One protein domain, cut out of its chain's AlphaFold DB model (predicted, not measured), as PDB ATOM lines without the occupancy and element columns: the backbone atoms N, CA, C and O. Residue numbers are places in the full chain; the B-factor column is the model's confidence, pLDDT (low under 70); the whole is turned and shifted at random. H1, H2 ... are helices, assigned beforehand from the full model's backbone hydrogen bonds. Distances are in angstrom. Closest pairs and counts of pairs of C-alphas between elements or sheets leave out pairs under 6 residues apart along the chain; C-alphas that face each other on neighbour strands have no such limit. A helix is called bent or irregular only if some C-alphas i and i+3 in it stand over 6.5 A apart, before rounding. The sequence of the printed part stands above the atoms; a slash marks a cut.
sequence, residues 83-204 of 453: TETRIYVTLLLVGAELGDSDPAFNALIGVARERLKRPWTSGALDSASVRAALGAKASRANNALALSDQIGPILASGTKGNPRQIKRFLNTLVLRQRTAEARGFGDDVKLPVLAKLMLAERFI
ATOM      1  N   THR A  83       4.654 -38.040  14.997       87.19
ATOM      2  CA  THR A  83       3.412 -38.815  14.885       87.19
ATOM      3  C   THR A  83       3.439 -40.011  15.829       87.19
ATOM      4  O   THR A  83       2.489 -40.212  16.587       87.19
ATOM      5  N   GLU A  84       4.527 -40.785  15.836       90.38
ATOM      6  CA  GLU A  84       4.659 -41.942  16.719       90.38
ATOM      7  C   GLU A  84       4.669 -41.525  18.192       90.38
ATOM      8  O   GLU A  84       4.030 -42.179  19.016       90.38
ATOM      9  N   THR A  85       5.319 -40.406  18.523       89.12
ATOM     10  CA  THR A  85       5.333 -39.852  19.880       89.12
ATOM     11  C   THR A  85       3.932 -39.455  20.329       89.12
ATOM     12  O   THR A  85       3.526 -39.840  21.423       89.12
ATOM     13  N   ARG A  86       3.151 -38.757  19.495       88.38
ATOM     14  CA  ARG A  86       1.756 -38.404  19.825       88.38
ATOM     15  C   ARG A  86       0.888 -39.641  20.042       88.38
ATOM     16  O   ARG A  86       0.134 -39.697  21.012       88.38
ATOM     17  N   ILE A  87       1.017 -40.650  19.181       91.06
ATOM     18  CA  ILE A  87       0.306 -41.925  19.347       91.06
ATOM     19  C   ILE A  87       0.706 -42.580  20.675       91.06
ATOM     20  O   ILE A  87      -0.160 -42.984  21.450       91.06
ATOM     21  N   TYR A  88       2.003 -42.643  20.974       92.19
ATOM     22  CA  TYR A  88       2.522 -43.249  22.196       92.19
ATOM     23  C   TYR A  88       2.065 -42.514  23.467       92.19
ATOM     24  O   TYR A  88       1.601 -43.158  24.407       92.19
ATOM     25  N   VAL A  89       2.119 -41.179  23.485       91.00
ATOM     26  CA  VAL A  89       1.626 -40.342  24.595       91.00
ATOM     27  C   VAL A  89       0.128 -40.557  24.806       91.00
ATOM     28  O   VAL A  89      -0.294 -40.800  25.935       91.00
ATOM     29  N   THR A  90      -0.664 -40.549  23.729       90.62
ATOM     30  CA  THR A  90      -2.108 -40.821  23.793       90.62
ATOM     31  C   THR A  90      -2.381 -42.188  24.417       90.62
ATOM     32  O   THR A  90      -3.186 -42.291  25.339       90.62
ATOM     33  N   LEU A  91      -1.689 -43.239  23.964       93.06
ATOM     34  CA  LEU A  91      -1.862 -44.587  24.506       93.06
ATOM     35  C   LEU A  91      -1.471 -44.674  25.985       93.06
ATOM     36  O   LEU A  91      -2.192 -45.299  26.754       93.06
ATOM     37  N   LEU A  92      -0.375 -44.037  26.408       91.69
ATOM     38  CA  LEU A  92       0.033 -44.034  27.816       91.69
ATOM     39  C   LEU A  92      -0.995 -43.338  28.715       91.69
ATOM     40  O   LEU A  92      -1.304 -43.844  29.790       91.69
ATOM     41  N   LEU A  93      -1.535 -42.200  28.277       88.50
ATOM     42  CA  LEU A  93      -2.524 -41.443  29.042       88.50
ATOM     43  C   LEU A  93      -3.875 -42.175  29.106       88.50
ATOM     44  O   LEU A  93      -4.463 -42.280  30.177       88.50
ATOM     45  N   VAL A  94      -4.345 -42.741  27.990       90.00
ATOM     46  CA  VAL A  94      -5.585 -43.539  27.969       90.00
ATOM     47  C   VAL A  94      -5.424 -44.842  28.758       90.00
ATOM     48  O   VAL A  94      -6.336 -45.231  29.486       90.00
ATOM     49  N   GLY A  95      -4.265 -45.499  28.660       90.88
ATOM     50  CA  GLY A  95      -3.947 -46.703  29.429       90.88
ATOM     51  C   GLY A  95      -3.901 -46.437  30.934       90.88
ATOM     52  O   GLY A  95      -4.417 -47.238  31.706       90.88
ATOM     53  N   ALA A  96      -3.389 -45.278  31.361       87.06
ATOM     54  CA  ALA A  96      -3.410 -44.871  32.767       87.06
ATOM     55  C   ALA A  96      -4.837 -44.680  33.323       87.06
ATOM     56  O   ALA A  96      -5.062 -44.915  34.508       87.06
ATOM     57  N   GLU A  97      -5.795 -44.283  32.478       86.00
ATOM     58  CA  GLU A  97      -7.202 -44.079  32.850       86.00
ATOM     59  C   GLU A  97      -8.037 -45.367  32.836       86.00
ATOM     60  O   GLU A  97      -8.865 -45.598  33.723       86.00
ATOM     61  N   LEU A  98      -7.869 -46.192  31.798       88.25
ATOM     62  CA  LEU A  98      -8.690 -47.387  31.573       88.25
ATOM     63  C   LEU A  98      -8.072 -48.663  32.158       88.25
ATOM     64  O   LEU A  98      -8.805 -49.582  32.515       88.25
ATOM     65  N   GLY A  99      -6.747 -48.705  32.287       88.12
ATOM     66  CA  GLY A  99      -5.973 -49.886  32.650       88.12
ATOM     67  C   GLY A  99      -5.559 -50.725  31.437       88.12
ATOM     68  O   GLY A  99      -6.294 -50.859  30.458       88.12
ATOM     69  N   ASP A 100      -4.382 -51.348  31.526       87.94
ATOM     70  CA  ASP A 100      -3.749 -52.067  30.408       87.94
ATOM     71  C   ASP A 100      -4.552 -53.286  29.912       87.94
ATOM     72  O   ASP A 100      -4.413 -53.712  28.767       87.94
ATOM     73  N   SER A 101      -5.408 -53.860  30.762       90.31
ATOM     74  CA  SER A 101      -6.235 -55.031  30.427       90.31
ATOM     75  C   SER A 101      -7.624 -54.679  29.880       90.31
ATOM     76  O   SER A 101      -8.400 -55.584  29.575       90.31
ATOM     77  N   ASP A 102      -7.971 -53.394  29.744       92.75
ATOM     78  CA  ASP A 102      -9.296 -52.992  29.265       92.75
ATOM     79  C   ASP A 102      -9.496 -53.375  27.780       92.75
ATOM     80  O   ASP A 102      -8.666 -53.029  26.932       92.75
ATOM     81  N   PRO A 103     -10.593 -54.065  27.406       92.88
ATOM     82  CA  PRO A 103     -10.846 -54.440  26.014       92.88
ATOM     83  C   PRO A 103     -10.914 -53.247  25.051       92.88
ATOM     84  O   PRO A 103     -10.449 -53.348  23.916       92.88
ATOM     85  N   ALA A 104     -11.450 -52.106  25.499       91.75
ATOM     86  CA  ALA A 104     -11.538 -50.898  24.681       91.75
ATOM     87  C   ALA A 104     -10.149 -50.286  24.440       91.75
ATOM     88  O   ALA A 104      -9.844 -49.824  23.340       91.75
ATOM     89  N   PHE A 105      -9.274 -50.340  25.448       94.06
ATOM     90  CA  PHE A 105      -7.885 -49.916  25.300       94.06
ATOM     91  C   PHE A 105      -7.115 -50.826  24.332       94.06
ATOM     92  O   PHE A 105      -6.429 -50.335  23.436       94.06
ATOM     93  N   ASN A 106      -7.305 -52.144  24.422       93.69
ATOM     94  CA  ASN A 106      -6.712 -53.095  23.479       93.69
ATOM     95  C   ASN A 106      -7.204 -52.889  22.034       93.69
ATOM     96  O   ASN A 106      -6.411 -52.984  21.094       93.69
ATOM     97  N   ALA A 107      -8.479 -52.535  21.841       93.56
ATOM     98  CA  ALA A 107      -9.002 -52.144  20.532       93.56
ATOM     99  C   ALA A 107      -8.312 -50.876  19.995       93.56
ATOM    100  O   ALA A 107      -7.898 -50.840  18.833       93.56
ATOM    101  N   LEU A 108      -8.108 -49.863  20.848       93.31
ATOM    102  CA  LEU A 108      -7.373 -48.646  20.492       93.31
ATOM    103  C   LEU A 108      -5.908 -48.936  20.122       93.31
ATOM    104  O   LEU A 108      -5.406 -48.366  19.153       93.31
ATOM    105  N   ILE A 109      -5.235 -49.853  20.828       94.44
ATOM    106  CA  ILE A 109      -3.886 -50.321  20.464       94.44
ATOM    107  C   ILE A 109      -3.888 -50.939  19.059       94.44
ATOM    108  O   ILE A 109      -2.964 -50.689  18.284       94.44
ATOM    109  N   GLY A 110      -4.918 -51.711  18.704       93.88
ATOM    110  CA  GLY A 110      -5.093 -52.244  17.351       93.88
ATOM    111  C   GLY A 110      -5.149 -51.138  16.291       93.88
ATOM    112  O   GLY A 110      -4.383 -51.167  15.328       93.88
ATOM    113  N   VAL A 111      -5.976 -50.112  16.512       92.25
ATOM    114  CA  VAL A 111      -6.082 -48.941  15.620       92.25
ATOM    115  C   VAL A 111      -4.750 -48.193  15.511       92.25
ATOM    116  O   VAL A 111      -4.321 -47.832  14.414       92.25
ATOM    117  N   ALA A 112      -4.065 -47.989  16.637       92.56
ATOM    118  CA  ALA A 112      -2.761 -47.339  16.677       92.56
ATOM    119  C   ALA A 112      -1.705 -48.122  15.883       92.56
ATOM    120  O   ALA A 112      -0.965 -47.529  15.100       92.56
ATOM    121  N   ARG A 113      -1.662 -49.454  16.026       93.19
ATOM    122  CA  ARG A 113      -0.750 -50.325  15.269       93.19
ATOM    123  C   ARG A 113      -0.977 -50.226  13.766       93.19
ATOM    124  O   ARG A 113       0.000 -50.171  13.027       93.19
ATOM    125  N   GLU A 114      -2.228 -50.158  13.313       91.25
ATOM    126  CA  GLU A 114      -2.524 -49.961  11.889       91.25
ATOM    127  C   GLU A 114      -2.003 -48.613  11.374       91.25
ATOM    128  O   GLU A 114      -1.380 -48.567  10.313       91.25
ATOM    129  N   ARG A 115      -2.158 -47.526  12.144       89.00
ATOM    130  CA  ARG A 115      -1.607 -46.206  11.775       89.00
ATOM    131  C   ARG A 115      -0.076 -46.211  11.724       89.00
ATOM    132  O   ARG A 115       0.512 -45.664  10.792       89.00
ATOM    133  N   LEU A 116       0.564 -46.886  12.680       89.94
ATOM    134  CA  LEU A 116       2.022 -47.013  12.778       89.94
ATOM    135  C   LEU A 116       2.653 -47.854  11.656       89.94
ATOM    136  O   LEU A 116       3.870 -47.817  11.496       89.94
ATOM    137  N   LYS A 117       1.871 -48.573  10.838       90.31
ATOM    138  CA  LYS A 117       2.410 -49.220   9.627       90.31
ATOM    139  C   LYS A 117       2.842 -48.202   8.569       90.31
ATOM    140  O   LYS A 117       3.724 -48.507   7.769       90.31
ATOM    141  N   ARG A 118       2.190 -47.033   8.515       87.88
ATOM    142  CA  ARG A 118       2.463 -45.953   7.546       87.88
ATOM    143  C   ARG A 118       2.293 -44.566   8.192       87.88
ATOM    144  O   ARG A 118       1.403 -43.815   7.775       87.88
ATOM    145  N   PRO A 119       3.132 -44.197   9.179       83.62
ATOM    146  CA  PRO A 119       3.023 -42.934   9.921       83.62
ATOM    147  C   PRO A 119       3.306 -41.688   9.065       83.62
ATOM    148  O   PRO A 119       2.885 -40.592   9.413       83.62
ATOM    149  N   TRP A 120       3.964 -41.840   7.910       82.88
ATOM    150  CA  TRP A 120       4.162 -40.754   6.937       82.88
ATOM    151  C   TRP A 120       2.915 -40.446   6.096       82.88
ATOM    152  O   TRP A 120       2.848 -39.405   5.454       82.88
ATOM    153  N   THR A 121       1.942 -41.364   6.047       82.31
ATOM    154  CA  THR A 121       0.665 -41.175   5.326       82.31
ATOM    155  C   THR A 121      -0.490 -40.949   6.297       82.31
ATOM    156  O   THR A 121      -1.439 -40.231   5.997       82.31
ATOM    157  N   SER A 122      -0.413 -41.589   7.461       67.62
ATOM    158  CA  SER A 122      -1.442 -41.562   8.491       67.62
ATOM    159  C   SER A 122      -0.993 -40.616   9.595       67.62
ATOM    160  O   SER A 122       0.026 -40.864  10.231       67.62
ATOM    161  N   GLY A 123      -1.746 -39.543   9.837       74.00
ATOM    162  CA  GLY A 123      -1.496 -38.664  10.981       74.00
ATOM    163  C   GLY A 123      -1.683 -39.377  12.328       74.00
ATOM    164  O   GLY A 123      -2.055 -40.555  12.392       74.00
ATOM    165  N   ALA A 124      -1.468 -38.642  13.422       77.56
ATOM    166  CA  ALA A 124      -1.711 -39.136  14.781       77.56
ATOM    167  C   ALA A 124      -3.159 -39.635  14.975       77.56
ATOM    168  O   ALA A 124      -4.019 -39.428  14.119       77.56
ATOM    169  N   LEU A 125      -3.438 -40.296  16.103       83.75
ATOM    170  CA  LEU A 125      -4.796 -40.725  16.455       83.75
ATOM    171  C   LEU A 125      -5.726 -39.506  16.560       83.75
ATOM    172  O   LEU A 125      -5.558 -38.663  17.436       83.75
ATOM    173  N   ASP A 126      -6.702 -39.416  15.659       81.94
ATOM    174  CA  ASP A 126      -7.718 -38.362  15.685       81.94
ATOM    175  C   ASP A 126      -8.858 -38.712  16.658       81.94
ATOM    176  O   ASP A 126      -9.089 -39.875  17.004       81.94
ATOM    177  N   SER A 127      -9.626 -37.707  17.085       82.38
ATOM    178  CA  SER A 127     -10.727 -37.920  18.033       82.38
ATOM    179  C   SER A 127     -11.803 -38.879  17.507       82.38
ATOM    180  O   SER A 127     -12.465 -39.541  18.304       82.38
ATOM    181  N   ALA A 128     -11.996 -38.969  16.186       85.88
ATOM    182  CA  ALA A 128     -12.980 -39.865  15.582       85.88
ATOM    183  C   ALA A 128     -12.573 -41.339  15.739       85.88
ATOM    184  O   ALA A 128     -13.371 -42.155  16.198       85.88
ATOM    185  N   SER A 129     -11.318 -41.665  15.430       86.00
ATOM    186  CA  SER A 129     -10.749 -43.006  15.568       86.00
ATOM    187  C   SER A 129     -10.723 -43.466  17.025       86.00
ATOM    188  O   SER A 129     -11.092 -44.603  17.316       86.00
ATOM    189  N   VAL A 130     -10.391 -42.565  17.956       86.62
ATOM    190  CA  VAL A 130     -10.421 -42.868  19.393       86.62
ATOM    191  C   VAL A 130     -11.848 -43.081  19.897       86.62
ATOM    192  O   VAL A 130     -12.089 -44.032  20.636       86.62
ATOM    193  N   ARG A 131     -12.823 -42.265  19.469       87.94
ATOM    194  CA  ARG A 131     -14.239 -42.476  19.827       87.94
ATOM    195  C   ARG A 131     -14.776 -43.801  19.302       87.94
ATOM    196  O   ARG A 131     -15.462 -44.500  20.041       87.94
ATOM    197  N   ALA A 132     -14.443 -44.156  18.062       89.31
ATOM    198  CA  ALA A 132     -14.843 -45.426  17.470       89.31
ATOM    199  C   ALA A 132     -14.261 -46.626  18.239       89.31
ATOM    200  O   ALA A 132     -14.973 -47.599  18.470       89.31
ATOM    201  N   ALA A 133     -13.002 -46.542  18.682       89.31
ATOM    202  CA  ALA A 133     -12.352 -47.610  19.441       89.31
ATOM    203  C   ALA A 133     -12.842 -47.715  20.898       89.31
ATOM    204  O   ALA A 133     -13.004 -48.818  21.415       89.31
ATOM    205  N   LEU A 134     -13.074 -46.580  21.571       89.44
ATOM    206  CA  LEU A 134     -13.412 -46.547  23.000       89.44
ATOM    207  C   LEU A 134     -14.918 -46.594  23.299       89.44
ATOM    208  O   LEU A 134     -15.306 -46.870  24.439       89.44
ATOM    209  N   GLY A 135     -15.775 -46.309  22.315       89.56
ATOM    210  CA  GLY A 135     -17.229 -46.306  22.472       89.56
ATOM    211  C   GLY A 135     -17.689 -45.408  23.625       89.56
ATOM    212  O   GLY A 135     -17.314 -44.238  23.711       89.56
ATOM    213  N   ALA A 136     -18.466 -45.965  24.558       87.00
ATOM    214  CA  ALA A 136     -18.976 -45.239  25.726       87.00
ATOM    215  C   ALA A 136     -17.873 -44.670  26.645       87.00
ATOM    216  O   ALA A 136     -18.117 -43.717  27.380       87.00
ATOM    217  N   LYS A 137     -16.651 -45.221  26.597       87.56
ATOM    218  CA  LYS A 137     -15.511 -44.769  27.414       87.56
ATOM    219  C   LYS A 137     -14.719 -43.631  26.767       87.56
ATOM    220  O   LYS A 137     -13.766 -43.143  27.368       87.56
ATOM    221  N   ALA A 138     -15.100 -43.183  25.569       85.19
ATOM    222  CA  ALA A 138     -14.361 -42.162  24.831       85.19
ATOM    223  C   ALA A 138     -14.240 -40.824  25.576       85.19
ATOM    224  O   ALA A 138     -13.226 -40.143  25.443       85.19
ATOM    225  N   SER A 139     -15.228 -40.467  26.404       85.44
ATOM    226  CA  SER A 139     -15.183 -39.253  27.230       85.44
ATOM    227  C   SER A 139     -13.980 -39.225  28.175       85.44
ATOM    228  O   SER A 139     -13.392 -38.164  28.378       85.44
ATOM    229  N   ARG A 140     -13.556 -40.391  28.680       83.69
ATOM    230  CA  ARG A 140     -12.396 -40.527  29.574       83.69
ATOM    231  C   ARG A 140     -11.062 -40.267  28.867       83.69
ATOM    232  O   ARG A 140     -10.081 -39.952  29.525       83.69
ATOM    233  N   ALA A 141     -11.025 -40.341  27.536       83.19
ATOM    234  CA  ALA A 141      -9.825 -40.098  26.736       83.19
ATOM    235  C   ALA A 141      -9.703 -38.656  26.211       83.19
ATOM    236  O   ALA A 141      -8.671 -38.306  25.645       83.19
ATOM    237  N   ASN A 142     -10.719 -37.803  26.387       82.94
ATOM    238  CA  ASN A 142     -10.699 -36.441  25.840       82.94
ATOM    239  C   ASN A 142      -9.524 -35.613  26.386       82.94
ATOM    240  O   ASN A 142      -8.809 -34.978  25.612       82.94
ATOM    241  N   ASN A 143      -9.284 -35.674  27.700       80.94
ATOM    242  CA  ASN A 143      -8.169 -34.966  28.335       80.94
ATOM    243  C   ASN A 143      -6.815 -35.506  27.854       80.94
ATOM    244  O   ASN A 143      -5.894 -34.730  27.612       80.94
ATOM    245  N   ALA A 144      -6.714 -36.824  27.662       82.50
ATOM    246  CA  ALA A 144      -5.514 -37.473  27.146       82.50
ATOM    247  C   ALA A 144      -5.173 -37.008  25.721       82.50
ATOM    248  O   ALA A 144      -4.017 -36.702  25.437       82.50
ATOM    249  N   LEU A 145      -6.180 -36.910  24.846       82.88
ATOM    250  CA  LEU A 145      -6.018 -36.412  23.479       82.88
ATOM    251  C   LEU A 145      -5.607 -34.940  23.457       82.88
ATOM    252  O   LEU A 145      -4.614 -34.595  22.824       82.88
ATOM    253  N   ALA A 146      -6.323 -34.087  24.197       84.19
ATOM    254  CA  ALA A 146      -6.017 -32.660  24.266       84.19
ATOM    255  C   ALA A 146      -4.593 -32.413  24.786       84.19
ATOM    256  O   ALA A 146      -3.838 -31.642  24.195       84.19
ATOM    257  N   LEU A 147      -4.197 -33.118  25.851       83.44
ATOM    258  CA  LEU A 147      -2.858 -33.004  26.410       83.44
ATOM    259  C   LEU A 147      -1.795 -33.520  25.432       83.44
ATOM    260  O   LEU A 147      -0.797 -32.838  25.216       83.44
ATOM    261  N   SER A 148      -2.014 -34.685  24.810       85.69
ATOM    262  CA  SER A 148      -1.104 -35.258  23.809       85.69
ATOM    263  C   SER A 148      -0.878 -34.320  22.622       85.69
ATOM    264  O   SER A 148       0.240 -34.228  22.114       85.69
ATOM    265  N   ASP A 149      -1.914 -33.609  22.187       83.94
ATOM    266  CA  ASP A 149      -1.821 -32.653  21.084       83.94
ATOM    267  C   ASP A 149      -1.049 -31.394  21.474       83.94
ATOM    268  O   ASP A 149      -0.249 -30.899  20.681       83.94
ATOM    269  N   GLN A 150      -1.222 -30.919  22.709       84.12
ATOM    270  CA  GLN A 150      -0.522 -29.743  23.226       84.12
ATOM    271  C   GLN A 150       0.970 -29.993  23.466       84.12
ATOM    272  O   GLN A 150       1.795 -29.156  23.105       84.12
ATOM    273  N   ILE A 151       1.334 -31.122  24.086       82.38
ATOM    274  CA  ILE A 151       2.720 -31.368  24.525       82.38
ATOM    275  C   ILE A 151       3.505 -32.278  23.584       82.38
ATOM    276  O   ILE A 151       4.732 -32.294  23.650       82.38
ATOM    277  N   GLY A 152       2.825 -33.034  22.717       82.06
ATOM    278  CA  GLY A 152       3.425 -34.054  21.857       82.06
ATOM    279  C   GLY A 152       4.608 -33.559  21.020       82.06
ATOM    280  O   GLY A 152       5.670 -34.169  21.117       82.06
ATOM    281  N   PRO A 153       4.483 -32.454  20.256       81.44
ATOM    282  CA  PRO A 153       5.571 -31.951  19.410       81.44
ATOM    283  C   PRO A 153       6.838 -31.570  20.193       81.44
ATOM    284  O   PRO A 153       7.948 -31.970  19.841       81.44
ATOM    285  N   ILE A 154       6.690 -30.845  21.305       82.94
ATOM    286  CA  ILE A 154       7.842 -30.426  22.121       82.94
ATOM    287  C   ILE A 154       8.424 -31.602  22.882       82.94
ATOM    288  O   ILE A 154       9.640 -31.704  23.023       82.94
ATOM    289  N   LEU A 155       7.576 -32.512  23.354       84.44
ATOM    290  CA  LEU A 155       8.038 -33.710  24.028       84.44
ATOM    291  C   LEU A 155       8.813 -34.616  23.059       84.44
ATOM    292  O   LEU A 155       9.850 -35.149  23.450       84.44
ATOM    293  N   ALA A 156       8.380 -34.739  21.798       83.44
ATOM    294  CA  ALA A 156       9.089 -35.484  20.755       83.44
ATOM    295  C   ALA A 156      10.468 -34.874  20.469       83.44
ATOM    296  O   ALA A 156      11.487 -35.558  20.602       83.44
ATOM    297  N   SER A 157      10.509 -33.566  20.188       81.94
ATOM    298  CA  SER A 157      11.748 -32.828  19.916       81.94
ATOM    299  C   SER A 157      12.705 -32.840  21.117       81.94
ATOM    300  O   SER A 157      13.878 -33.199  20.989       81.94
ATOM    301  N   GLY A 158      12.198 -32.535  22.315       79.38
ATOM    302  CA  GLY A 158      12.982 -32.456  23.546       79.38
ATOM    303  C   GLY A 158      13.515 -33.806  24.025       79.38
ATOM    304  O   GLY A 158      14.643 -33.885  24.511       79.38
ATOM    305  N   THR A 159      12.754 -34.894  23.856       84.25
ATOM    306  CA  THR A 159      13.230 -36.249  24.209       84.25
ATOM    307  C   THR A 159      13.999 -36.932  23.084       84.25
ATOM    308  O   THR A 159      14.483 -38.050  23.283       84.25
ATOM    309  N   LYS A 160      14.106 -36.294  21.909       84.62
ATOM    310  CA  LYS A 160      14.646 -36.889  20.678       84.62
ATOM    311  C   LYS A 160      13.998 -38.247  20.372       84.62
ATOM    312  O   LYS A 160      14.685 -39.193  19.993       84.62
ATOM    313  N   GLY A 161      12.695 -38.365  20.635       84.38
ATOM    314  CA  GLY A 161      11.922 -39.583  20.391       84.38
ATOM    315  C   GLY A 161      12.205 -40.754  21.338       84.38
ATOM    316  O   GLY A 161      11.870 -41.889  21.001       84.38
ATOM    317  N   ASN A 162      12.832 -40.529  22.502       88.94
ATOM    318  CA  ASN A 162      13.156 -41.595  23.456       88.94
ATOM    319  C   ASN A 162      11.911 -42.034  24.273       88.94
ATOM    320  O   ASN A 162      11.472 -41.291  25.164       88.94
ATOM    321  N   PRO A 163      11.383 -43.265  24.088       90.12
ATOM    322  CA  PRO A 163      10.137 -43.704  24.733       90.12
ATOM    323  C   PRO A 163      10.211 -43.754  26.264       90.12
ATOM    324  O   PRO A 163       9.218 -43.495  26.952       90.12
ATOM    325  N   ARG A 164      11.389 -44.068  26.824       89.69
ATOM    326  CA  ARG A 164      11.613 -44.110  28.278       89.69
ATOM    327  C   ARG A 164      11.558 -42.708  28.872       89.69
ATOM    328  O   ARG A 164      10.964 -42.523  29.933       89.69
ATOM    329  N   GLN A 165      12.157 -41.726  28.201       89.38
ATOM    330  CA  GLN A 165      12.101 -40.332  28.642       89.38
ATOM    331  C   GLN A 165      10.681 -39.765  28.545       89.38
ATOM    332  O   GLN A 165      10.241 -39.122  29.496       89.38
ATOM    333  N   ILE A 166       9.950 -40.077  27.469       91.06
ATOM    334  CA  ILE A 166       8.535 -39.706  27.303       91.06
ATOM    335  C   ILE A 166       7.688 -40.279  28.449       91.06
ATOM    336  O   ILE A 166       7.001 -39.534  29.145       91.06
ATOM    337  N   LYS A 167       7.790 -41.589  28.721       90.88
ATOM    338  CA  LYS A 167       7.049 -42.228  29.822       90.88
ATOM    339  C   LYS A 167       7.430 -41.643  31.182       90.88
ATOM    340  O   LYS A 167       6.556 -41.395  32.006       90.88
ATOM    341  N   ARG A 168       8.721 -41.379  31.422       90.50
ATOM    342  CA  ARG A 168       9.187 -40.740  32.662       90.50
ATOM    343  C   ARG A 168       8.578 -39.351  32.837       90.50
ATOM    344  O   ARG A 168       8.142 -39.043  33.938       90.50
ATOM    345  N   PHE A 169       8.528 -38.547  31.775       91.31
ATOM    346  CA  PHE A 169       7.900 -37.228  31.805       91.31
ATOM    347  C   PHE A 169       6.426 -37.319  32.220       91.31
ATOM    348  O   PHE A 169       6.029 -36.664  33.180       91.31
ATOM    349  N   LEU A 170       5.642 -38.180  31.561       90.44
ATOM    350  CA  LEU A 170       4.213 -38.342  31.859       90.44
ATOM    351  C   LEU A 170       3.974 -38.900  33.267       90.44
ATOM    352  O   LEU A 170       3.110 -38.406  33.983       90.44
ATOM    353  N   ASN A 171       4.778 -39.871  33.706       89.50
ATOM    354  CA  ASN A 171       4.690 -40.398  35.068       89.50
ATOM    355  C   ASN A 171       4.982 -39.314  36.112       89.50
ATOM    356  O   ASN A 171       4.275 -39.231  37.112       89.50
ATOM    357  N   THR A 172       5.999 -38.474  35.889       90.19
ATOM    358  CA  THR A 172       6.290 -37.340  36.777       90.19
ATOM    359  C   THR A 172       5.147 -36.328  36.768       90.19
ATOM    360  O   THR A 172       4.789 -35.833  37.830       90.19
ATOM    361  N   LEU A 173       4.543 -36.056  35.610       89.75
ATOM    362  CA  LEU A 173       3.413 -35.136  35.485       89.75
ATOM    363  C   LEU A 173       2.208 -35.616  36.312       89.75
ATOM    364  O   LEU A 173       1.701 -34.873  37.150       89.75
ATOM    365  N   VAL A 174       1.814 -36.883  36.144       88.25
ATOM    366  CA  VAL A 174       0.709 -37.502  36.899       88.25
ATOM    367  C   VAL A 174       1.024 -37.568  38.395       88.25
ATOM    368  O   VAL A 174       0.166 -37.269  39.221       88.25
ATOM    369  N   LEU A 175       2.258 -37.926  38.769       90.25
ATOM    370  CA  LEU A 175       2.678 -37.962  40.171       90.25
ATOM    371  C   LEU A 175       2.576 -36.581  40.827       90.25
ATOM    372  O   LEU A 175       2.101 -36.467  41.955       90.25
ATOM    373  N   ARG A 176       3.004 -35.533  40.119       91.06
ATOM    374  CA  ARG A 176       2.955 -34.147  40.588       91.06
ATOM    375  C   ARG A 176       1.517 -33.662  40.778       91.06
ATOM    376  O   ARG A 176       1.214 -33.119  41.835       91.06
ATOM    377  N   GLN A 177       0.628 -33.945  39.827       89.31
ATOM    378  CA  GLN A 177      -0.800 -33.644  39.965       89.31
ATOM    379  C   GLN A 177      -1.403 -34.336  41.201       89.31
ATOM    380  O   GLN A 177      -1.963 -33.671  42.068       89.31
ATOM    381  N   ARG A 178      -1.201 -35.652  41.346       89.69
ATOM    382  CA  ARG A 178      -1.700 -36.409  42.510       89.69
ATOM    383  C   ARG A 178      -1.110 -35.921  43.833       89.69
ATOM    384  O   ARG A 178      -1.768 -35.977  44.864       89.69
ATOM    385  N   THR A 179       0.131 -35.434  43.816       90.56
ATOM    386  CA  THR A 179       0.765 -34.831  44.997       90.56
ATOM    387  C   THR A 179       0.083 -33.517  45.386       90.56
ATOM    388  O   THR A 179      -0.103 -33.276  46.575       90.56
ATOM    389  N   ALA A 180      -0.309 -32.681  44.416       92.62
ATOM    390  CA  ALA A 180      -1.056 -31.450  44.679       92.62
ATOM    391  C   ALA A 180      -2.450 -31.749  45.254       92.62
ATOM    392  O   ALA A 180      -2.831 -31.182  46.277       92.62
ATOM    393  N   GLU A 181      -3.160 -32.710  44.655       92.56
ATOM    394  CA  GLU A 181      -4.459 -33.204  45.136       92.56
ATOM    395  C   GLU A 181      -4.361 -33.720  46.578       92.56
ATOM    396  O   GLU A 181      -5.100 -33.272  47.451       92.56
ATOM    397  N   ALA A 182      -3.388 -34.593  46.866       91.69
ATOM    398  CA  ALA A 182      -3.181 -35.150  48.204       91.69
ATOM    399  C   ALA A 182      -2.802 -34.095  49.259       91.69
ATOM    400  O   ALA A 182      -3.038 -34.300  50.448       91.69
ATOM    401  N   ARG A 183      -2.204 -32.974  48.841       90.62
ATOM    402  CA  ARG A 183      -1.860 -31.843  49.715       90.62
ATOM    403  C   ARG A 183      -2.982 -30.807  49.847       90.62
ATOM    404  O   ARG A 183      -2.813 -29.863  50.610       90.62
ATOM    405  N   GLY A 184      -4.101 -30.977  49.141       92.31
ATOM    406  CA  GLY A 184      -5.281 -30.119  49.259       92.31
ATOM    407  C   GLY A 184      -5.269 -28.848  48.405       92.31
ATOM    408  O   GLY A 184      -6.103 -27.984  48.640       92.31
ATOM    409  N   PHE A 185      -4.366 -28.727  47.426       92.50
ATOM    410  CA  PHE A 185      -4.321 -27.592  46.483       92.50
ATOM    411  C   PHE A 185      -4.367 -28.051  45.013       92.50
ATOM    412  O   PHE A 185      -3.891 -27.375  44.105       92.50
ATOM    413  N   GLY A 186      -4.926 -29.239  44.756       89.19
ATOM    414  CA  GLY A 186      -5.043 -29.794  43.402       89.19
ATOM    415  C   GLY A 186      -5.816 -28.889  42.436       89.19
ATOM    416  O   GLY A 186      -5.439 -28.800  41.270       89.19
ATOM    417  N   ASP A 187      -6.823 -28.167  42.933       90.44
ATOM    418  CA  ASP A 187      -7.639 -27.237  42.138       90.44
ATOM    419  C   ASP A 187      -6.834 -26.037  41.604       90.44
ATOM    420  O   ASP A 187      -7.161 -25.485  40.552       90.44
ATOM    421  N   ASP A 188      -5.729 -25.690  42.273       90.88
ATOM    422  CA  ASP A 188      -4.819 -24.619  41.855       90.88
ATOM    423  C   ASP A 188      -3.837 -25.079  40.758       90.88
ATOM    424  O   ASP A 188      -3.142 -24.264  40.147       90.88
ATOM    425  N   VAL A 189      -3.756 -26.391  40.487       91.56
ATOM    426  CA  VAL A 189      -2.786 -26.993  39.562       91.56
ATOM    427  C   VAL A 189      -3.489 -27.567  38.334       91.56
ATOM    428  O   VAL A 189      -3.901 -28.725  38.277       91.56
ATOM    429  N   LYS A 190      -3.539 -26.770  37.267       90.62
ATOM    430  CA  LYS A 190      -4.073 -27.192  35.967       90.62
ATOM    431  C   LYS A 190      -3.050 -28.056  35.225       90.62
ATOM    432  O   LYS A 190      -1.942 -27.609  34.918       90.62
ATOM    433  N   LEU A 191      -3.436 -29.276  34.850       88.56
ATOM    434  CA  LEU A 191      -2.552 -30.234  34.171       88.56
ATOM    435  C   LEU A 191      -1.858 -29.679  32.901       88.56
ATOM    436  O   LEU A 191      -0.650 -29.891  32.765       88.56
ATOM    437  N   PRO A 192      -2.535 -28.930  32.002       89.12
ATOM    438  CA  PRO A 192      -1.882 -28.329  30.833       89.12
ATOM    439  C   PRO A 192      -0.799 -27.302  31.188       89.12
ATOM    440  O   PRO A 192       0.242 -27.252  30.531       89.12
ATOM    441  N   VAL A 193      -1.031 -26.499  32.233       92.44
ATOM    442  CA  VAL A 193      -0.092 -25.472  32.719       92.44
ATOM    443  C   VAL A 193       1.135 -26.148  33.318       92.44
ATOM    444  O   VAL A 193       2.267 -25.850  32.930       92.44
ATOM    445  N   LEU A 194       0.909 -27.143  34.181       92.56
ATOM    446  CA  LEU A 194       1.972 -27.952  34.770       92.56
ATOM    447  C   LEU A 194       2.821 -28.631  33.688       92.56
ATOM    448  O   LEU A 194       4.048 -28.606  33.763       92.56
ATOM    449  N   ALA A 195       2.189 -29.198  32.659       91.06
ATOM    450  CA  ALA A 195       2.903 -29.855  31.573       91.06
ATOM    451  C   ALA A 195       3.761 -28.867  30.765       91.06
ATOM    452  O   ALA A 195       4.930 -29.162  30.508       91.06
ATOM    453  N   LYS A 196       3.239 -27.676  30.425       92.12
ATOM    454  CA  LYS A 196       4.010 -26.628  29.731       92.12
ATOM    455  C   LYS A 196       5.226 -26.184  30.548       92.12
ATOM    456  O   LYS A 196       6.330 -26.115  30.004       92.12
ATOM    457  N   LEU A 197       5.059 -25.957  31.851       92.19
ATOM    458  CA  LEU A 197       6.164 -25.615  32.752       92.19
ATOM    459  C   LEU A 197       7.196 -26.746  32.861       92.19
ATOM    460  O   LEU A 197       8.395 -26.491  32.790       92.19
ATOM    461  N   MET A 198       6.750 -28.000  32.952       91.12
ATOM    462  CA  MET A 198       7.642 -29.163  32.994       91.12
ATOM    463  C   MET A 198       8.463 -29.338  31.710       91.12
ATOM    464  O   MET A 198       9.597 -29.822  31.774       91.12
ATOM    465  N   LEU A 199       7.925 -28.958  30.544       90.62
ATOM    466  CA  LEU A 199       8.693 -28.939  29.293       90.62
ATOM    467  C   LEU A 199       9.849 -27.933  29.378       90.62
ATOM    468  O   LEU A 199      10.978 -28.284  29.033       90.62
ATOM    469  N   ALA A 200       9.594 -26.724  29.893       90.50
ATOM    470  CA  ALA A 200      10.645 -25.735  30.130       90.50
ATOM    471  C   ALA A 200      11.661 -26.245  31.162       90.50
ATOM    472  O   ALA A 200      12.855 -26.252  30.885       90.50
ATOM    473  N   GLU A 201      11.210 -26.766  32.305       88.50
ATOM    474  CA  GLU A 201      12.082 -27.318  33.354       88.50
ATOM    475  C   GLU A 201      13.027 -28.401  32.811       88.50
ATOM    476  O   GLU A 201      14.193 -28.493  33.202       88.50
ATOM    477  N   ARG A 202      12.526 -29.259  31.916       86.38
ATOM    478  CA  ARG A 202      13.283 -30.405  31.411       86.38
ATOM    479  C   ARG A 202      14.217 -30.054  30.258       86.38
ATOM    480  O   ARG A 202      15.317 -30.604  30.217       86.38
ATOM    481  N   PHE A 203      13.769 -29.220  29.323       85.12
ATOM    482  CA  PHE A 203      14.456 -28.996  28.045       85.12
ATOM    483  C   PHE A 203      15.031 -27.588  27.899       85.12
ATOM    484  O   PHE A 203      15.936 -27.388  27.092       85.12
ATOM    485  N   ILE A 204      14.562 -26.627  28.699       87.88
ATOM    486  CA  ILE A 204      15.024 -25.234  28.701       87.88
ATOM    487  C   ILE A 204      15.252 -24.754  30.153       87.88
ATOM    488  O   ILE A 204      14.614 -23.794  30.592       87.88
TER     489      ILE A 204
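Overview. This is residues 83 to 204 of the 453 residues of the protein "Putative KAP-like P-loop ATPase" of Rhizobium paranaense (UniProt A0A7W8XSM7). H1 stands in the middle of five helices, with H2 antiparallel beside it as a helical hairpin and H2 making one end, and the long helix H3 folds back at a kink near residue 137, its first part packing on H2 and its later part crossing H1. Beyond H1, H4 and H5 cross each other steeply to make the other end, with the link between them at the far tip. The printed part has 122 residues with five named helices, in the order H1 H2 H3 H4 H5, and no named strand; the class is all helix and the helix packing is mostly crossed. It is compact, with a radius of gyration of the C-alphas of 14.5 A and spans of 40 by 32 by 21 A.

Arrangement. Start with H1, residues 83 to 98, and H2, residues 103 to 116: they touch and form a helical hairpin, a shallow tilt of 3 degrees, opposite ways, with the closest C-alphas, Gly 95 and Phe 105, 6.5 A apart. Next comes H3, residues 127 to 159, the hub, which touches the four other helices. It touches H2 with residues 129 to 137 alone, closest at the C-alphas of Ala 104 and Leu 134, 5.0 A. It touches H1 at a steep tilt of 51 degrees, and there the C-alphas of Arg 86 and Gly 152 are closest, 5.1 A. H4, residues 163 to 182, touches H1 with residues 163 to 170 alone, closest at the C-alphas of Val 89 and Ile 166, 7.4 A. H3 and H4 touch, only just about perpendicular at 70.2 degrees, with the C-alphas of Thr 159 and Gln 165 closest at 6.1 A. H5, residues 191 to 203, touches H4 at a steep tilt of 48 degrees, opposite ways, closest at the C-alphas of Leu 173 and Ala 195, 6.6 A. H3 touches H5 with residues 147 to 158 alone, and the C-alphas of Gly 158 and Phe 203 are closest, 5.9 A. H5 is apart from H1 and H2, and H2 is apart from H4. Every O i to N i+4 pair is within hydrogen-bond range in H1, H2, H4 and H5, and 18 of 29 are in H3.

Along the chain. Find C-alpha 83 at (3.412, -38.815, 14.885); from there H1 runs 22.3 A to C-alpha 98. H2 runs from Pro 103 to Leu 116. H3 runs 24.8 A from C-alpha 127 to C-alpha 159 at (13.230, -36.249, 24.209); it is irregular, with C-alphas 133 and 136 9.4 A apart. H4 runs 28.3 A from Pro 163 to Ala 182, and H5 ends at C-alpha 203, at (14.456, -28.996, 28.045).

Size, cuts and confidence. Look at Thr 121 and Gly 184 for the two C-alphas farthest apart, 45.7 A. The printed part has no cut and no long link: H1 to H2 and H3 to H4 are tight, H2 to H3 and H4 to H5 short. The mean pLDDT of the printed part is 88.1, and residue 122 is the one under 70.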